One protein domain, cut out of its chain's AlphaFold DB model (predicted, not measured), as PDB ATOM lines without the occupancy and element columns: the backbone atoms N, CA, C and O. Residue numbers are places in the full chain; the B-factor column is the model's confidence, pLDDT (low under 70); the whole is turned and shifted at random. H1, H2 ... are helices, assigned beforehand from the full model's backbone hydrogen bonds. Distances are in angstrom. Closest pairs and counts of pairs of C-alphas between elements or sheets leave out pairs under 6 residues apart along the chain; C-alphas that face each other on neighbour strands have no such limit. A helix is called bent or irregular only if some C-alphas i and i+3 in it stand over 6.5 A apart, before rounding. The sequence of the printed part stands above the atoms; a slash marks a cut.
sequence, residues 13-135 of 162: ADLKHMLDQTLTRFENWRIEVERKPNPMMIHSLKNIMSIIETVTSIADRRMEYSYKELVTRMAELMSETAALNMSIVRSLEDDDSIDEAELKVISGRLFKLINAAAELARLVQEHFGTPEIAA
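AT A GLANCE: This is residues 13 to 135 of the 162 residues of an uncharacterized protein of Spirochaetae bacterium HGW-Spirochaetae-3 (UniProt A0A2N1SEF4). One long helix, H2, makes the length of a rod, and two shorter helices fold back along it, H1 along its first part and H3 along its last part, so that the chain makes two helical hairpins that share H2. H1 and H3 stay apart, and the short H4 follows the end of H3 without touching any helix. The printed part has 123 residues with four named helices, in the order H1, H2, H3, H4, and no named strand; the class is all helix. The whole is extended, with a radius of gyration of the C-alphas of 26.4 A, and the C-alphas span 88 by 26 by 17 A.

HOW THE PARTS SIT: Start with H1, residues 13 to 35, and go on to H2, residues 40 to 90; they form a helical hairpin. They touch, and their closest C-alphas are those of Thr 22 and Ile 48, 6.4 A apart. Their lines stand at a shallow tilt of 29 degrees, opposite ways, and H2 touches H1 with residues 41 to 55 alone. Next look at H3, residues 100 to 128, which forms a second helical hairpin with H2. They touch at 27 pairs of C-alphas within 8 A, the closest being those of Glu 80 and Leu 113, 5.3 A apart. The tilt is a shallow 13 degrees, opposite ways, and H2 touches H3 with residues 66 to 88 alone. H1 and H3 are apart. H4, residues 131 to 135, is close to H3 but not clearly touching it; their closest C-alphas, those of Gln 125 and Ala 134, are 7.7 A apart. H4 is apart from H1 and from H2. In H1, H2 and H3 every O i to N i+4 pair is within hydrogen-bond range; in H4 it is 0 of 1, beside 1 of 2 for O i to N i+3.

IN THESE COORDINATES: Find C-alpha 13 at (156.476, 151.472, 177.620); from there H1 runs 33.1 A to C-alpha 35. H2 begins at C-alpha 40, (184.185, 164.856, 174.503), and runs 75.5 A to C-alpha 90. H3 covers 40.9 A from C-alpha 100 to C-alpha 128. H4 is five residues long, 6.8 A from first to last C-alpha, and ends at C-alpha 135, (138.663, 158.739, 169.916). No helix is bent.

THE WHOLE: The two C-alphas farthest apart, those of Lys 36 and Asp 95, are 88.2 A from each other. The printed part has no cut. The links from H1 to H2 and from H3 to H4 are tight, and the link from H2 to H3, with 9 residues, is short. The mean pLDDT of the printed part is 82.6; it is under 70 at residues 63 to 64, which belong to H2, and at residues 129 to 135, of which 131 to 135 belong to H4.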
ATOM      1  N   ALA A  13     156.140 150.586 176.510       73.25
ATOM      2  CA  ALA A  13     156.476 151.472 177.620       73.25
ATOM      3  C   ALA A  13     157.995 151.656 177.752       73.25
ATOM      4  O   ALA A  13     158.462 152.782 177.910       73.25
ATOM      5  N   ASP A  14     158.765 150.578 177.590       76.56
ATOM      6  CA  ASP A  14     160.231 150.632 177.650       76.56
ATOM      7  C   ASP A  14     160.812 151.433 176.481       76.56
ATOM      8  O   ASP A  14     161.753 152.207 176.647       76.56
ATOM      9  N   LEU A  15     160.221 151.284 175.293       79.62
ATOM     10  CA  LEU A  15     160.621 152.011 174.086       79.62
ATOM     11  C   LEU A  15     160.355 153.511 174.223       79.62
ATOM     12  O   LEU A  15     161.224 154.328 173.919       79.62
ATOM     13  N   LYS A  16     159.183 153.870 174.761       78.06
ATOM     14  CA  LYS A  16     158.851 155.253 175.113       78.06
ATOM     15  C   LYS A  16     159.831 155.807 176.145       78.06
ATOM     16  O   LYS A  16     160.363 156.895 175.954       78.06
ATOM     17  N   HIS A  17     160.132 155.045 177.193       84.56
ATOM     18  CA  HIS A  17     161.076 155.481 178.215       84.56
ATOM     19  C   HIS A  17     162.485 155.710 177.647       84.56
ATOM     20  O   HIS A  17     163.135 156.701 177.976       84.56
ATOM     21  N   MET A  18     162.943 154.836 176.748       83.62
ATOM     22  CA  MET A  18     164.226 154.978 176.064       83.62
ATOM     23  C   MET A  18     164.263 156.216 175.158       83.62
ATOM     24  O   MET A  18     165.264 156.935 175.156       83.62
ATOM     25  N   LEU A  19     163.175 156.505 174.438       83.38
ATOM     26  CA  LEU A  19     163.021 157.730 173.647       83.38
ATOM     27  C   LEU A  19     163.070 158.984 174.525       83.38
ATOM     28  O   LEU A  19     163.852 159.887 174.236       83.38
ATOM     29  N   ASP A  20     162.313 159.012 175.623       85.12
ATOM     30  CA  ASP A  20     162.268 160.149 176.551       85.12
ATOM     31  C   ASP A  20     163.652 160.422 177.168       85.12
ATOM     32  O   ASP A  20     164.121 161.565 177.218       85.12
ATOM     33  N   GLN A  21     164.360 159.365 177.583       88.19
ATOM     34  CA  GLN A  21     165.732 159.479 178.081       88.19
ATOM     35  C   GLN A  21     166.698 159.980 177.000       88.19
ATOM     36  O   GLN A  21     167.569 160.804 177.285       88.19
ATOM     37  N   THR A  22     166.562 159.495 175.767       87.19
ATOM     38  CA  THR A  22     167.438 159.871 174.647       87.19
ATOM     39  C   THR A  22     167.223 161.324 174.236       87.19
ATOM     40  O   THR A  22     168.201 162.050 174.069       87.19
ATOM     41  N   LEU A  23     165.968 161.777 174.169       86.19
ATOM     42  CA  LEU A  23     165.603 163.178 173.935       86.19
ATOM     43  C   LEU A  23     166.164 164.089 175.027       86.19
ATOM     44  O   LEU A  23     166.787 165.101 174.723       86.19
ATOM     45  N   THR A  24     166.025 163.692 176.294       88.50
ATOM     46  CA  THR A  24     166.584 164.445 177.425       88.50
ATOM     47  C   THR A  24     168.109 164.557 177.325       88.50
ATOM     48  O   THR A  24     168.676 165.629 177.528       88.50
ATOM     49  N   ARG A  25     168.801 163.462 176.979       87.06
ATOM     50  CA  ARG A  25     170.260 163.463 176.781       87.06
ATOM     51  C   ARG A  25     170.681 164.337 175.604       87.06
ATOM     52  O   ARG A  25     171.677 165.044 175.720       87.06
ATOM     53  N   PHE A  26     169.934 164.299 174.504       89.12
ATOM     54  CA  PHE A  26     170.181 165.141 173.338       89.12
ATOM     55  C   PHE A  26     170.011 166.625 173.660       89.12
ATOM     56  O   PHE A  26     170.876 167.422 173.309       89.12
ATOM     57  N   GLU A  27     168.958 166.989 174.387       87.44
ATOM     58  CA  GLU A  27     168.710 168.378 174.768       87.44
ATOM     59  C   GLU A  27     169.786 168.902 175.729       87.44
ATOM     60  O   GLU A  27     170.323 169.991 175.532       87.44
ATOM     61  N   ASN A  28     170.193 168.094 176.712       86.56
ATOM     62  CA  ASN A  28     171.300 168.442 177.605       86.56
ATOM     63  C   ASN A  28     172.615 168.614 176.836       86.56
ATOM     64  O   ASN A  28     173.331 169.592 177.043       86.56
ATOM     65  N   TRP A  29     172.908 167.696 175.913       90.00
ATOM     66  CA  TRP A  29     174.072 167.797 175.040       90.00
ATOM     67  C   TRP A  29     174.035 169.075 174.193       90.00
ATOM     68  O   TRP A  29     175.039 169.779 174.116       90.00
ATOM     69  N   ARG A  30     172.878 169.416 173.610       88.00
ATOM     70  CA  ARG A  30     172.680 170.636 172.816       88.00
ATOM     71  C   ARG A  30     173.006 171.883 173.637       88.00
ATOM     72  O   ARG A  30     173.818 172.699 173.206       88.00
ATOM     73  N   ILE A  31     172.446 171.987 174.842       89.50
ATOM     74  CA  ILE A  31     172.694 173.106 175.765       89.50
ATOM     75  C   ILE A  31     174.178 173.188 176.152       89.50
ATOM     76  O   ILE A  31     174.746 174.281 176.215       89.50
ATOM     77  N   GLU A  32     174.827 172.054 176.422       86.94
ATOM     78  CA  GLU A  32     176.252 172.015 176.764       86.94
ATOM     79  C   GLU A  32     177.137 172.478 175.601       86.94
ATOM     80  O   GLU A  32     178.035 173.298 175.812       86.94
ATOM     81  N   VAL A  33     176.861 172.004 174.382       89.06
ATOM     82  CA  VAL A  33     177.568 172.406 173.155       89.06
ATOM     83  C   VAL A  33     177.418 173.896 172.898       89.06
ATOM     84  O   VAL A  33     178.411 174.557 172.602       89.06
ATOM     85  N   GLU A  34     176.205 174.431 173.042       88.00
ATOM     86  CA  GLU A  34     175.922 175.858 172.858       88.00
ATOM     87  C   GLU A  34     176.654 176.729 173.893       88.00
ATOM     88  O   GLU A  34     177.081 177.840 173.579       88.00
ATOM     89  N   ARG A  35     176.847 176.230 175.123       91.19
ATOM     90  CA  ARG A  35     177.519 176.974 176.200       91.19
ATOM     91  C   ARG A  35     179.042 176.899 176.149       91.19
ATOM     92  O   ARG A  35     179.702 177.913 176.368       91.19
ATOM     93  N   LYS A  36     179.617 175.706 175.968       89.81
ATOM     94  CA  LYS A  36     181.074 175.502 176.035       89.81
ATOM     95  C   LYS A  36     181.514 174.261 175.249       89.81
ATOM     96  O   LYS A  36     181.792 173.230 175.865       89.81
ATOM     97  N   PRO A  37     181.644 174.351 173.917       85.31
ATOM     98  CA  PRO A  37     181.950 173.197 173.083       85.31
ATOM     99  C   PRO A  37     183.288 172.549 173.469       85.31
ATOM    100  O   PRO A  37     184.295 173.235 173.658       85.31
ATOM    101  N   ASN A  38     183.308 171.218 173.596       88.50
ATOM    102  CA  ASN A  38     184.520 170.446 173.881       88.50
ATOM    103  C   ASN A  38     184.554 169.110 173.099       88.50
ATOM    104  O   ASN A  38     183.498 168.571 172.766       88.50
ATOM    105  N   PRO A  39     185.739 168.526 172.825       84.94
ATOM    106  CA  PRO A  39     185.858 167.306 172.016       84.94
ATOM    107  C   PRO A  39     185.129 166.070 172.571       84.94
ATOM    108  O   PRO A  39     184.700 165.214 171.797       84.94
ATOM    109  N   MET A  40     184.931 165.968 173.893       85.88
ATOM    110  CA  MET A  40     184.185 164.856 174.503       85.88
ATOM    111  C   MET A  40     182.701 164.869 174.121       85.88
ATOM    112  O   MET A  40     182.058 163.819 174.107       85.88
ATOM    113  N   MET A  41     182.165 166.022 173.717       86.06
ATOM    114  CA  MET A  41     180.790 166.133 173.235       86.06
ATOM    115  C   MET A  41     180.552 165.324 171.963       86.06
ATOM    116  O   MET A  41     179.456 164.806 171.782       86.06
ATOM    117  N   ILE A  42     181.562 165.136 171.112       84.88
ATOM    118  CA  ILE A  42     181.433 164.281 169.924       84.88
ATOM    119  C   ILE A  42     181.210 162.821 170.340       84.88
ATOM    120  O   ILE A  42     180.423 162.113 169.717       84.88
ATOM    121  N   HIS A  43     181.862 162.363 171.411       87.25
ATOM    122  CA  HIS A  43     181.641 161.019 171.947       87.25
ATOM    123  C   HIS A  43     180.245 160.876 172.557       87.25
ATOM    124  O   HIS A  43     179.569 159.883 172.302       87.25
ATOM    125  N   SER A  44     179.788 161.889 173.299       81.31
ATOM    126  CA  SER A  44     178.420 161.928 173.830       81.31
ATOM    127  C   SER A  44     177.376 161.875 172.707       81.31
ATOM    128  O   SER A  44     176.464 161.050 172.751       81.31
ATOM    129  N   LEU A  45     177.574 162.650 171.635       84.31
ATOM    130  CA  LEU A  45     176.702 162.628 170.460       84.31
ATOM    131  C   LEU A  45     176.694 161.259 169.775       84.31
ATOM    132  O   LEU A  45     175.628 160.754 169.441       84.31
ATOM    133  N   LYS A  46     177.861 160.625 169.599       86.69
ATOM    134  CA  LYS A  46     177.953 159.263 169.046       86.69
ATOM    135  C   LYS A  46     177.171 158.252 169.883       86.69
ATOM    136  O   LYS A  46     176.483 157.408 169.320       86.69
ATOM    137  N   ASN A  47     177.231 158.362 171.209       87.69
ATOM    138  CA  ASN A  47     176.457 157.499 172.100       87.69
ATOM    139  C   ASN A  47     174.948 157.742 171.960       87.69
ATOM    140  O   ASN A  47     174.184 156.784 171.903       87.69
ATOM    141  N   ILE A  48     174.517 159.004 171.868       83.44
ATOM    142  CA  ILE A  48     173.107 159.355 171.634       83.44
ATOM    143  C   ILE A  48     172.636 158.785 170.290       83.44
ATOM    144  O   ILE A  48     171.605 158.119 170.246       83.44
ATOM    145  N   MET A  49     173.414 158.967 169.218       83.81
ATOM    146  CA  MET A  49     173.097 158.420 167.894       83.81
ATOM    147  C   MET A  49     173.000 156.890 167.908       83.81
ATOM    148  O   MET A  49     172.048 156.348 167.362       83.81
ATOM    149  N   SER A  50     173.905 156.193 168.599       87.25
ATOM    150  CA  SER A  50     173.853 154.729 168.719       87.25
ATOM    151  C   SER A  50     172.585 154.225 169.432       87.25
ATOM    152  O   SER A  50     172.023 153.193 169.056       87.25
ATOM    153  N   ILE A  51     172.085 154.962 170.433       82.00
ATOM    154  CA  ILE A  51     170.808 154.636 171.088       82.00
ATOM    155  C   ILE A  51     169.638 154.879 170.125       82.00
ATOM    156  O   ILE A  51     168.757 154.028 170.026       82.00
ATOM    157  N   ILE A  52     169.653 155.990 169.375       82.88
ATOM    158  CA  ILE A  52     168.639 156.281 168.348       82.88
ATOM    159  C   ILE A  52     168.601 155.164 167.300       82.88
ATOM    160  O   ILE A  52     167.531 154.638 167.022       82.88
ATOM    161  N   GLU A  53     169.752 154.735 166.780       83.31
ATOM    162  CA  GLU A  53     169.849 153.626 165.818       83.31
ATOM    163  C   GLU A  53     169.253 152.326 166.372       83.31
ATOM    164  O   GLU A  53     168.528 151.615 165.673       83.31
ATOM    165  N   THR A  54     169.509 152.029 167.649       84.12
ATOM    166  CA  THR A  54     168.939 150.856 168.324       84.12
ATOM    167  C   THR A  54     167.414 150.953 168.387       84.12
ATOM    168  O   THR A  54     166.726 150.011 167.989       84.12
ATOM    169  N   VAL A  55     166.888 152.105 168.816       80.75
ATOM    170  CA  VAL A  55     165.448 152.397 168.888       80.75
ATOM    171  C   VAL A  55     164.784 152.272 167.517       80.75
ATOM    172  O   VAL A  55     163.762 151.596 167.397       80.75
ATOM    173  N   THR A  56     165.383 152.853 166.477       79.25
ATOM    174  CA  THR A  56     164.892 152.754 165.097       79.25
ATOM    175  C   THR A  56     164.874 151.302 164.622       79.25
ATOM    176  O   THR A  56     163.858 150.850 164.107       79.25
ATOM    177  N   SER A  57     165.923 150.516 164.892       78.44
ATOM    178  CA  SER A  57     165.954 149.099 164.494       78.44
ATOM    179  C   SER A  57     164.871 148.247 165.173       78.44
ATOM    180  O   SER A  57     164.336 147.316 164.565       78.44
ATOM    181  N   ILE A  58     164.525 148.563 166.431       79.88
ATOM    182  CA  ILE A  58     163.428 147.905 167.150       79.88
ATOM    183  C   ILE A  58     162.094 148.281 166.503       79.88
ATOM    184  O   ILE A  58     161.254 147.405 166.286       79.88
ATOM    185  N   ALA A  59     161.899 149.567 166.194       72.81
ATOM    186  CA  ALA A  59     160.686 150.061 165.555       72.81
ATOM    187  C   ALA A  59     160.471 149.407 164.180       72.81
ATOM    188  O   ALA A  59     159.404 148.842 163.944       72.81
ATOM    189  N   ASP A  60     161.503 149.373 163.334       71.06
ATOM    190  CA  ASP A  60     161.446 148.765 162.000       71.06
ATOM    191  C   ASP A  60     161.091 147.272 162.071       71.06
ATOM    192  O   ASP A  60     160.195 146.802 161.365       71.06
ATOM    193  N   ARG A  61     161.725 146.518 162.984       71.88
ATOM    194  CA  ARG A  61     161.399 145.099 163.207       71.88
ATOM    195  C   ARG A  61     159.955 144.907 163.661       71.88
ATOM    196  O   ARG A  61     159.274 144.014 163.165       71.88
ATOM    197  N   ARG A  62     159.469 145.717 164.603       72.12
ATOM    198  CA  ARG A  62     158.081 145.625 165.081       72.12
ATOM    199  C   ARG A  62     157.068 145.975 164.001       72.12
ATOM    200  O   ARG A  62     156.020 145.332 163.953       72.12
ATOM    201  N   MET A  63     157.373 146.934 163.130       67.56
ATOM    202  CA  MET A  63     156.547 147.203 161.953       67.56
ATOM    203  C   MET A  63     156.530 145.984 161.026       67.56
ATOM    204  O   MET A  63     155.455 145.546 160.628       67.56
ATOM    205  N   GLU A  64     157.682 145.364 160.758       69.88
ATOM    206  CA  GLU A  64     157.765 144.151 159.934       69.88
ATOM    207  C   GLU A  64     156.936 142.985 160.509       69.88
ATOM    208  O   GLU A  64     156.191 142.335 159.772       69.88
ATOM    209  N   TYR A  65     157.016 142.732 161.821       71.12
ATOM    210  CA  TYR A  65     156.188 141.718 162.486       71.12
ATOM    211  C   TYR A  65     154.695 142.058 162.418       71.12
ATOM    212  O   TYR A  65     153.894 141.189 162.078       71.12
ATOM    213  N   SER A  66     154.331 143.321 162.656       77.56
ATOM    214  CA  SER A  66     152.944 143.795 162.549       77.56
ATOM    215  C   SER A  66     152.376 143.585 161.141       77.56
ATOM    216  O   SER A  66     151.242 143.137 160.997       77.56
ATOM    217  N   TYR A  67     153.161 143.846 160.089       78.62
ATOM    218  CA  TYR A  67     152.730 143.618 158.706       78.62
ATOM    219  C   TYR A  67     152.592 142.132 158.355       78.62
ATOM    220  O   TYR A  67     151.639 141.758 157.675       78.62
ATOM    221  N   LYS A  68     153.505 141.268 158.816       82.00
ATOM    222  CA  LYS A  68     153.391 139.812 158.600       82.00
ATOM    223  C   LYS A  68     152.138 139.238 159.257       82.00
ATOM    224  O   LYS A  68     151.427 138.448 158.634       82.00
ATOM    225  N   GLU A  69     151.852 139.659 160.484       84.62
ATOM    226  CA  GLU A  69     150.641 139.240 161.187       84.62
ATOM    227  C   GLU A  69     149.386 139.800 160.495       84.62
ATOM    228  O   GLU A  69     148.446 139.047 160.247       84.62
ATOM    229  N   LEU A  70     149.394 141.069 160.060       84.38
ATOM    230  CA  LEU A  70     148.299 141.665 159.283       84.38
ATOM    231  C   LEU A  70     147.959 140.842 158.036       84.38
ATOM    232  O   LEU A  70     146.802 140.489 157.820       84.38
ATOM    233  N   VAL A  71     148.968 140.505 157.229       85.94
ATOM    234  CA  VAL A  71     148.782 139.705 156.010       85.94
ATOM    235  C   VAL A  71     148.226 138.318 156.340       85.94
ATOM    236  O   VAL A  71     147.346 137.829 155.633       85.94
ATOM    237  N   THR A  72     148.684 137.706 157.433       88.00
ATOM    238  CA  THR A  72     148.187 136.401 157.894       88.00
ATOM    239  C   THR A  72     146.706 136.477 158.264       88.00
ATOM    240  O   THR A  72     145.909 135.683 157.767       88.00
ATOM    241  N   ARG A  73     146.299 137.486 159.042       86.25
ATOM    242  CA  ARG A  73     144.892 137.697 159.428       86.25
ATOM    243  C   ARG A  73     143.989 138.028 158.246       86.25
ATOM    244  O   ARG A  73     142.858 137.556 158.184       86.25
ATOM    245  N   MET A  74     144.486 138.790 157.272       86.31
ATOM    246  CA  MET A  74     143.760 139.031 156.023       86.31
ATOM    247  C   MET A  74     143.552 137.734 155.233       86.31
ATOM    248  O   MET A  74     142.456 137.499 154.724       86.31
ATOM    249  N   ALA A  75     144.569 136.871 155.156       88.88
ATOM    250  CA  ALA A  75     144.454 135.579 154.487       88.88
ATOM    251  C   ALA A  75     143.450 134.650 155.191       88.88
ATOM    252  O   ALA A  75     142.634 134.016 154.521       88.88
ATOM    253  N   GLU A  76     143.452 134.610 156.528       87.62
ATOM    254  CA  GLU A  76     142.455 133.876 157.323       87.62
ATOM    255  C   GLU A  76     141.030 134.372 157.036       87.62
ATOM    256  O   GLU A  76     140.140 133.568 156.753       87.62
ATOM    257  N   LEU A  77     140.818 135.693 157.016       88.00
ATOM    258  CA  LEU A  77     139.522 136.293 156.693       88.00
ATOM    259  C   LEU A  77     139.044 135.917 155.281       88.00
ATOM    260  O   LEU A  77     137.885 135.539 155.090       88.00
ATOM    261  N   MET A  78     139.932 136.003 154.287       85.56
ATOM    262  CA  MET A  78     139.625 135.602 152.910       85.56
ATOM    263  C   MET A  78     139.285 134.110 152.826       85.56
ATOM    264  O   MET A  78     138.331 133.735 152.144       85.56
ATOM    265  N   SER A  79     140.023 133.265 153.551       89.56
ATOM    266  CA  SER A  79     139.776 131.823 153.623       89.56
ATOM    267  C   SER A  79     138.401 131.504 154.219       89.56
ATOM    268  O   SER A  79     137.651 130.719 153.638       89.56
ATOM    269  N   GLU A  80     138.021 132.133 155.335       86.75
ATOM    270  CA  GLU A  80     136.694 131.932 155.937       86.75
ATOM    271  C   GLU A  80     135.567 132.484 155.051       86.75
ATOM    272  O   GLU A  80     134.502 131.873 154.960       86.75
ATOM    273  N   THR A  81     135.811 133.579 154.323       88.19
ATOM    274  CA  THR A  81     134.856 134.123 153.341       88.19
ATOM    275  C   THR A  81     134.608 133.121 152.215       88.19
ATOM    276  O   THR A  81     133.463 132.825 151.876       88.19
ATOM    277  N   ALA A  82     135.678 132.545 151.660       88.25
ATOM    278  CA  ALA A  82     135.572 131.508 150.641       88.25
ATOM    279  C   ALA A  82     134.871 130.253 151.186       88.25
ATOM    280  O   ALA A  82     134.003 129.697 150.516       88.25
ATOM    281  N   ALA A  83     135.186 129.829 152.412       88.00
ATOM    282  CA  ALA A  83     134.556 128.674 153.046       88.00
ATOM    283  C   ALA A  83     133.052 128.880 153.295       88.00
ATOM    284  O   ALA A  83     132.272 127.942 153.104       88.00
ATOM    285  N   LEU A  84     132.637 130.086 153.696       85.00
ATOM    286  CA  LEU A  84     131.226 130.451 153.822       85.00
ATOM    287  C   LEU A  84     130.531 130.391 152.461       85.00
ATOM    288  O   LEU A  84     129.530 129.691 152.334       85.00
ATOM    289  N   ASN A  85     131.099 131.039 151.439       89.94
ATOM    290  CA  ASN A  85     130.539 131.028 150.085       89.94
ATOM    291  C   ASN A  85     130.389 129.602 149.545       89.94
ATOM    292  O   ASN A  85     129.332 129.249 149.036       89.94
ATOM    293  N   MET A  86     131.405 128.755 149.715       91.12
ATOM    294  CA  MET A  86     131.336 127.349 149.307       91.12
ATOM    295  C   MET A  86     130.289 126.555 150.090       91.12
ATOM    296  O   MET A  86     129.704 125.631 149.539       91.12
ATOM    297  N   SER A  87     130.057 126.887 151.364       90.31
ATOM    298  CA  SER A  87     129.018 126.223 152.161       90.31
ATOM    299  C   SER A  87     127.626 126.612 151.670       90.31
ATOM    300  O   SER A  87     126.791 125.737 151.513       90.31
ATOM    301  N   ILE A  88     127.412 127.893 151.352       86.06
ATOM    302  CA  ILE A  88     126.153 128.379 150.771       86.06
ATOM    303  C   ILE A  88     125.901 127.731 149.408       86.06
ATOM    304  O   ILE A  88     124.812 127.233 149.175       86.06
ATOM    305  N   VAL A  89     126.903 127.707 148.523       90.81
ATOM    306  CA  VAL A  89     126.758 127.113 147.184       90.81
ATOM    307  C   VAL A  89     126.428 125.624 147.266       90.81
ATOM    308  O   VAL A  89     125.548 125.178 146.548       90.81
ATOM    309  N   ARG A  90     127.092 124.869 148.151       89.06
ATOM    310  CA  ARG A  90     126.798 123.437 148.341       89.06
ATOM    311  C   ARG A  90     125.396 123.191 148.881       89.06
ATOM    312  O   ARG A  90     124.752 122.255 148.439       89.06
ATOM    313  N   SER A  91     124.924 124.032 149.797       88.56
ATOM    314  CA  SER A  91     123.551 123.943 150.311       88.56
ATOM    315  C   SER A  91     122.482 124.318 149.287       88.56
ATOM    316  O   SER A  91     121.309 124.144 149.550       88.56
ATOM    317  N   LEU A  92     122.872 124.864 148.136       87.50
ATOM    318  CA  LEU A  92     121.965 125.171 147.031       87.50
ATOM    319  C   LEU A  92     122.223 124.264 145.814       87.50
ATOM    320  O   LEU A  92     121.698 124.514 144.732       87.50
ATOM    321  N   GLU A  93     123.109 123.271 145.948       87.25
ATOM    322  CA  GLU A  93     123.512 122.390 144.846       87.25
ATOM    323  C   GLU A  93     122.471 121.290 144.597       87.25
ATOM    324  O   GLU A  93     122.209 120.949 143.443       87.25
ATOM    325  N   ASP A  94     121.867 120.773 145.671       76.81
ATOM    326  CA  ASP A  94     120.921 119.654 145.624       76.81
ATOM    327  C   ASP A  94     119.453 120.115 145.511       76.81
ATOM    328  O   ASP A  94     118.667 119.485 144.796       76.81
ATOM    329  N   ASP A  95     119.082 121.229 146.155       80.56
ATOM    330  CA  ASP A  95     117.801 121.909 145.959       80.56
ATOM    331  C   ASP A  95     117.900 123.431 146.210       80.56
ATOM    332  O   ASP A  95     118.877 123.925 146.763       80.56
ATOM    333  N   ASP A  96     116.915 124.207 145.740       81.25
ATOM    334  CA  ASP A  96     116.917 125.681 145.843       81.25
ATOM    335  C   ASP A  96     116.531 126.200 147.253       81.25
ATOM    336  O   ASP A  96     116.252 127.393 147.431       81.25
ATOM    337  N   SER A  97     116.452 125.329 148.262       88.12
ATOM    338  CA  SER A  97     116.047 125.661 149.628       88.12
ATOM    339  C   SER A  97     117.132 125.311 150.644       88.12
ATOM    340  O   SER A  97     117.894 124.380 150.472       88.12
ATOM    341  N   ILE A  98     117.214 126.098 151.719       88.12
ATOM    342  CA  ILE A  98     118.161 125.839 152.808       88.12
ATOM    343  C   ILE A  98     117.395 125.183 153.947       88.12
ATOM    344  O   ILE A  98     116.502 125.810 154.533       88.12
ATOM    345  N   ASP A  99     117.765 123.953 154.284       91.00
ATOM    346  CA  ASP A  99     117.193 123.242 155.420       91.00
ATOM    347  C   ASP A  99     117.826 123.662 156.765       91.00
ATOM    348  O   ASP A  99     118.751 124.476 156.854       91.00
ATOM    349  N   GLU A 100     117.304 123.133 157.873       92.56
ATOM    350  CA  GLU A 100     117.782 123.494 159.212       92.56
ATOM    351  C   GLU A 100     119.217 122.999 159.499       92.56
ATOM    352  O   GLU A 100     119.975 123.652 160.228       92.56
ATOM    353  N   ALA A 101     119.622 121.865 158.922       91.50
ATOM    354  CA  ALA A 101     120.965 121.320 159.085       91.50
ATOM    355  C   ALA A 101     121.996 122.156 158.313       91.50
ATOM    356  O   ALA A 101     123.060 122.489 158.847       91.50
ATOM    357  N   GLU A 102     121.660 122.561 157.097       91.50
ATOM    358  CA  GLU A 102     122.443 123.448 156.245       91.50
ATOM    359  C   GLU A 102     122.553 124.846 156.839       91.50
ATOM    360  O   GLU A 102     123.658 125.387 156.968       91.50
ATOM    361  N   LEU A 103     121.437 125.399 157.319       90.50
ATOM    362  CA  LEU A 103     121.416 126.685 158.008       90.50
ATOM    363  C   LEU A 103     122.357 126.682 159.215       90.50
ATOM    364  O   LEU A 103     123.064 127.666 159.458       90.50
ATOM    365  N   LYS A 104     122.419 125.576 159.963       93.25
ATOM    366  CA  LYS A 104     123.342 125.419 161.093       93.25
ATOM    367  C   LYS A 104     124.806 125.432 160.644       93.25
ATOM    368  O   LYS A 104     125.640 126.054 161.308       93.25
ATOM    369  N   VAL A 105     125.130 124.786 159.524       91.81
ATOM    370  CA  VAL A 105     126.487 124.787 158.951       91.81
ATOM    371  C   VAL A 105     126.872 126.187 158.469       91.81
ATOM    372  O   VAL A 105     127.938 126.686 158.842       91.81
ATOM    373  N   ILE A 106     125.995 126.848 157.708       89.12
ATOM    374  CA  ILE A 106     126.192 128.214 157.200       89.12
ATOM    375  C   ILE A 106     126.369 129.192 158.363       89.12
ATOM    376  O   ILE A 106     127.330 129.961 158.387       89.12
ATOM    377  N   SER A 107     125.510 129.113 159.379       85.94
ATOM    378  CA  SER A 107     125.595 129.960 160.574       85.94
ATOM    379  C   SER A 107     126.910 129.746 161.326       85.94
ATOM    380  O   SER A 107     127.563 130.709 161.730       85.94
ATOM    381  N   GLY A 108     127.363 128.496 161.464       86.62
ATOM    382  CA  GLY A 108     128.661 128.186 162.066       86.62
ATOM    383  C   GLY A 108     129.841 128.795 161.299       86.62
ATOM    384  O   GLY A 108     130.803 129.260 161.912       86.62
ATOM    385  N   ARG A 109     129.768 128.837 159.964       85.25
ATOM    386  CA  ARG A 109     130.770 129.503 159.113       85.25
ATOM    387  C   ARG A 109     130.708 131.019 159.227       85.25
ATOM    388  O   ARG A 109     131.754 131.653 159.334       85.25
ATOM    389  N   LEU A 110     129.509 131.587 159.292       84.19
ATOM    390  CA  LEU A 110     129.317 133.018 159.499       84.19
ATOM    391  C   LEU A 110     129.943 133.481 160.824       84.19
ATOM    392  O   LEU A 110     130.656 134.479 160.846       84.19
ATOM    393  N   PHE A 111     129.763 132.725 161.912       87.19
ATOM    394  CA  PHE A 111     130.410 133.030 163.194       87.19
ATOM    395  C   PHE A 111     131.939 133.021 163.106       87.19
ATOM    396  O   PHE A 111     132.589 133.906 163.663       87.19
ATOM    397  N   LYS A 112     132.526 132.053 162.394       86.19
ATOM    398  CA  LYS A 112     133.981 132.003 162.182       86.19
ATOM    399  C   LYS A 112     134.484 133.203 161.386       86.19
ATOM    400  O   LYS A 112     135.483 133.800 161.776       86.19
ATOM    401  N   LEU A 113     133.760 133.591 160.335       84.44
ATOM    402  CA  LEU A 113     134.070 134.778 159.544       84.44
ATOM    403  C   LEU A 113     134.023 136.057 160.393       84.44
ATOM    404  O   LEU A 113     134.945 136.868 160.335       84.44
ATOM    405  N   ILE A 114     132.983 136.217 161.216       83.62
ATOM    406  CA  ILE A 114     132.845 137.361 162.129       83.62
ATOM    407  C   ILE A 114     134.016 137.407 163.117       83.62
ATOM    408  O   ILE A 114     134.584 138.475 163.339       83.62
ATOM    409  N   ASN A 115     134.413 136.263 163.677       85.38
ATOM    410  CA  ASN A 115     135.540 136.206 164.604       85.38
ATOM    411  C   ASN A 115     136.868 136.577 163.920       85.38
ATOM    412  O   ASN A 115     137.635 137.375 164.453       85.38
ATOM    413  N   ALA A 116     137.114 136.069 162.708       82.62
ATOM    414  CA  ALA A 116     138.293 136.436 161.921       82.62
ATOM    415  C   ALA A 116     138.329 137.945 161.608       82.62
ATOM    416  O   ALA A 116     139.383 138.575 161.691       82.62
ATOM    417  N   ALA A 117     137.173 138.549 161.308       82.00
ATOM    418  CA  ALA A 117     137.060 139.990 161.088       82.00
ATOM    419  C   ALA A 117     137.334 140.798 162.365       82.00
ATOM    420  O   ALA A 117     138.011 141.825 162.305       82.00
ATOM    421  N   ALA A 118     136.842 140.333 163.517       80.50
ATOM    422  CA  ALA A 118     137.073 140.974 164.807       80.50
ATOM    423  C   ALA A 118     138.558 140.949 165.205       80.50
ATOM    424  O   ALA A 118     139.094 141.983 165.606       80.50
ATOM    425  N   GLU A 119     139.246 139.816 165.034       84.12
ATOM    426  CA  GLU A 119     140.687 139.718 165.307       84.12
ATOM    427  C   GLU A 119     141.516 140.594 164.363       84.12
ATOM    428  O   GLU A 119     142.429 141.291 164.810       84.12
ATOM    429  N   LEU A 120     141.169 140.636 163.072       83.62
ATOM    430  CA  LEU A 120     141.816 141.547 162.127       83.62
ATOM    431  C   LEU A 120     141.614 143.014 162.536       83.62
ATOM    432  O   LEU A 120     142.565 143.792 162.523       83.62
ATOM    433  N   ALA A 121     140.397 143.399 162.931       76.56
ATOM    434  CA  ALA A 121     140.104 144.756 163.385       76.56
ATOM    435  C   ALA A 121     140.877 145.118 164.662       76.56
ATOM    436  O   ALA A 121     141.438 146.213 164.745       76.56
ATOM    437  N   ARG A 122     140.957 144.193 165.630       81.56
ATOM    438  CA  ARG A 122     141.740 144.365 166.861       81.56
ATOM    439  C   ARG A 122     143.215 144.583 166.543       81.56
ATOM    440  O   ARG A 122     143.808 145.536 167.037       81.56
ATOM    441  N   LEU A 123     143.781 143.770 165.655       83.00
ATOM    442  CA  LEU A 123     145.164 143.914 165.215       83.00
ATOM    443  C   LEU A 123     145.423 145.258 164.524       83.00
ATOM    444  O   LEU A 123     146.417 145.925 164.815       83.00
ATOM    445  N   VAL A 124     144.523 145.682 163.632       80.31
ATOM    446  CA  VAL A 124     144.622 146.991 162.978       80.31
ATOM    447  C   VAL A 124     144.611 148.112 164.017       80.31
ATOM    448  O   VAL A 124     145.430 149.022 163.934       80.31
ATOM    449  N   GLN A 125     143.747 148.040 165.029       75.88
ATOM    450  CA  GLN A 125     143.709 149.033 166.104       75.88
ATOM    451  C   GLN A 125     144.975 149.017 166.972       75.88
ATOM    452  O   GLN A 125     145.511 150.082 167.268       75.88
ATOM    453  N   GLU A 126     145.471 147.841 167.354       76.00
ATOM    454  CA  GLU A 126     146.627 147.692 168.248       76.00
ATOM    455  C   GLU A 126     147.952 148.100 167.597       76.00
ATOM    456  O   GLU A 126     148.805 148.701 168.252       76.00
ATOM    457  N   HIS A 127     148.129 147.784 166.313       75.50
ATOM    458  CA  HIS A 127     149.409 147.944 165.621       75.50
ATOM    459  C   HIS A 127     149.446 149.125 164.647       75.50
ATOM    460  O   HIS A 127     150.527 149.615 164.323       75.50
ATOM    461  N   PHE A 128     148.283 149.588 164.181       73.06
ATOM    462  CA  PHE A 128     148.171 150.619 163.144       73.06
ATOM    463  C   PHE A 128     147.208 151.756 163.521       73.06
ATOM    464  O   PHE A 128     147.089 152.731 162.777       73.06
ATOM    465  N   GLY A 129     146.530 151.668 164.668       65.06
ATOM    466  CA  GLY A 129     145.662 152.725 165.165       65.06
ATOM    467  C   GLY A 129     146.473 153.903 165.696       65.06
ATOM    468  O   GLY A 129     147.255 153.764 166.634       65.06
ATOM    469  N   THR A 130     146.266 155.097 165.141       56.47
ATOM    470  CA  THR A 130     146.673 156.333 165.818       56.47
ATOM    471  C   THR A 130     145.697 156.645 166.963       56.47
ATOM    472  O   THR A 130     144.490 156.420 166.815       56.47
ATOM    473  N   PRO A 131     146.168 157.212 168.096       55.22
ATOM    474  CA  PRO A 131     145.313 157.547 169.244       55.22
ATOM    475  C   PRO A 131     144.109 158.433 168.884       55.22
ATOM    476  O   PRO A 131     143.057 158.345 169.514       55.22
ATOM    477  N   GLU A 132     144.239 159.268 167.850       49.66
ATOM    478  CA  GLU A 132     143.183 160.176 167.392       49.66
ATOM    479  C   GLU A 132     142.010 159.450 166.711       49.66
ATOM    480  O   GLU A 132     140.863 159.849 166.901       49.66
ATOM    481  N   ILE A 133     142.251 158.344 165.995       50.72
ATOM    482  CA  ILE A 133     141.195 157.603 165.277       50.72
ATOM    483  C   ILE A 133     140.326 156.793 166.254       50.72
ATOM    484  O   ILE A 133     139.108 156.710 166.079       50.72
ATOM    485  N   ALA A 134     140.914 156.258 167.330       48.75
ATOM    486  CA  ALA A 134     140.175 155.545 168.377       48.75
ATOM    487  C   ALA A 134     139.175 156.465 169.113       48.75
ATOM    488  O   ALA A 134     138.040 156.070 169.406       48.75
ATOM    489  N   ALA A 135     139.550 157.731 169.337       47.22
ATOM    490  CA  ALA A 135     138.663 158.739 169.916       47.22
ATOM    491  C   ALA A 135     137.499 159.112 168.975       47.22
ATOM    492  O   ALA A 135     136.382 159.358 169.435       47.22
TER     493      ALA A 135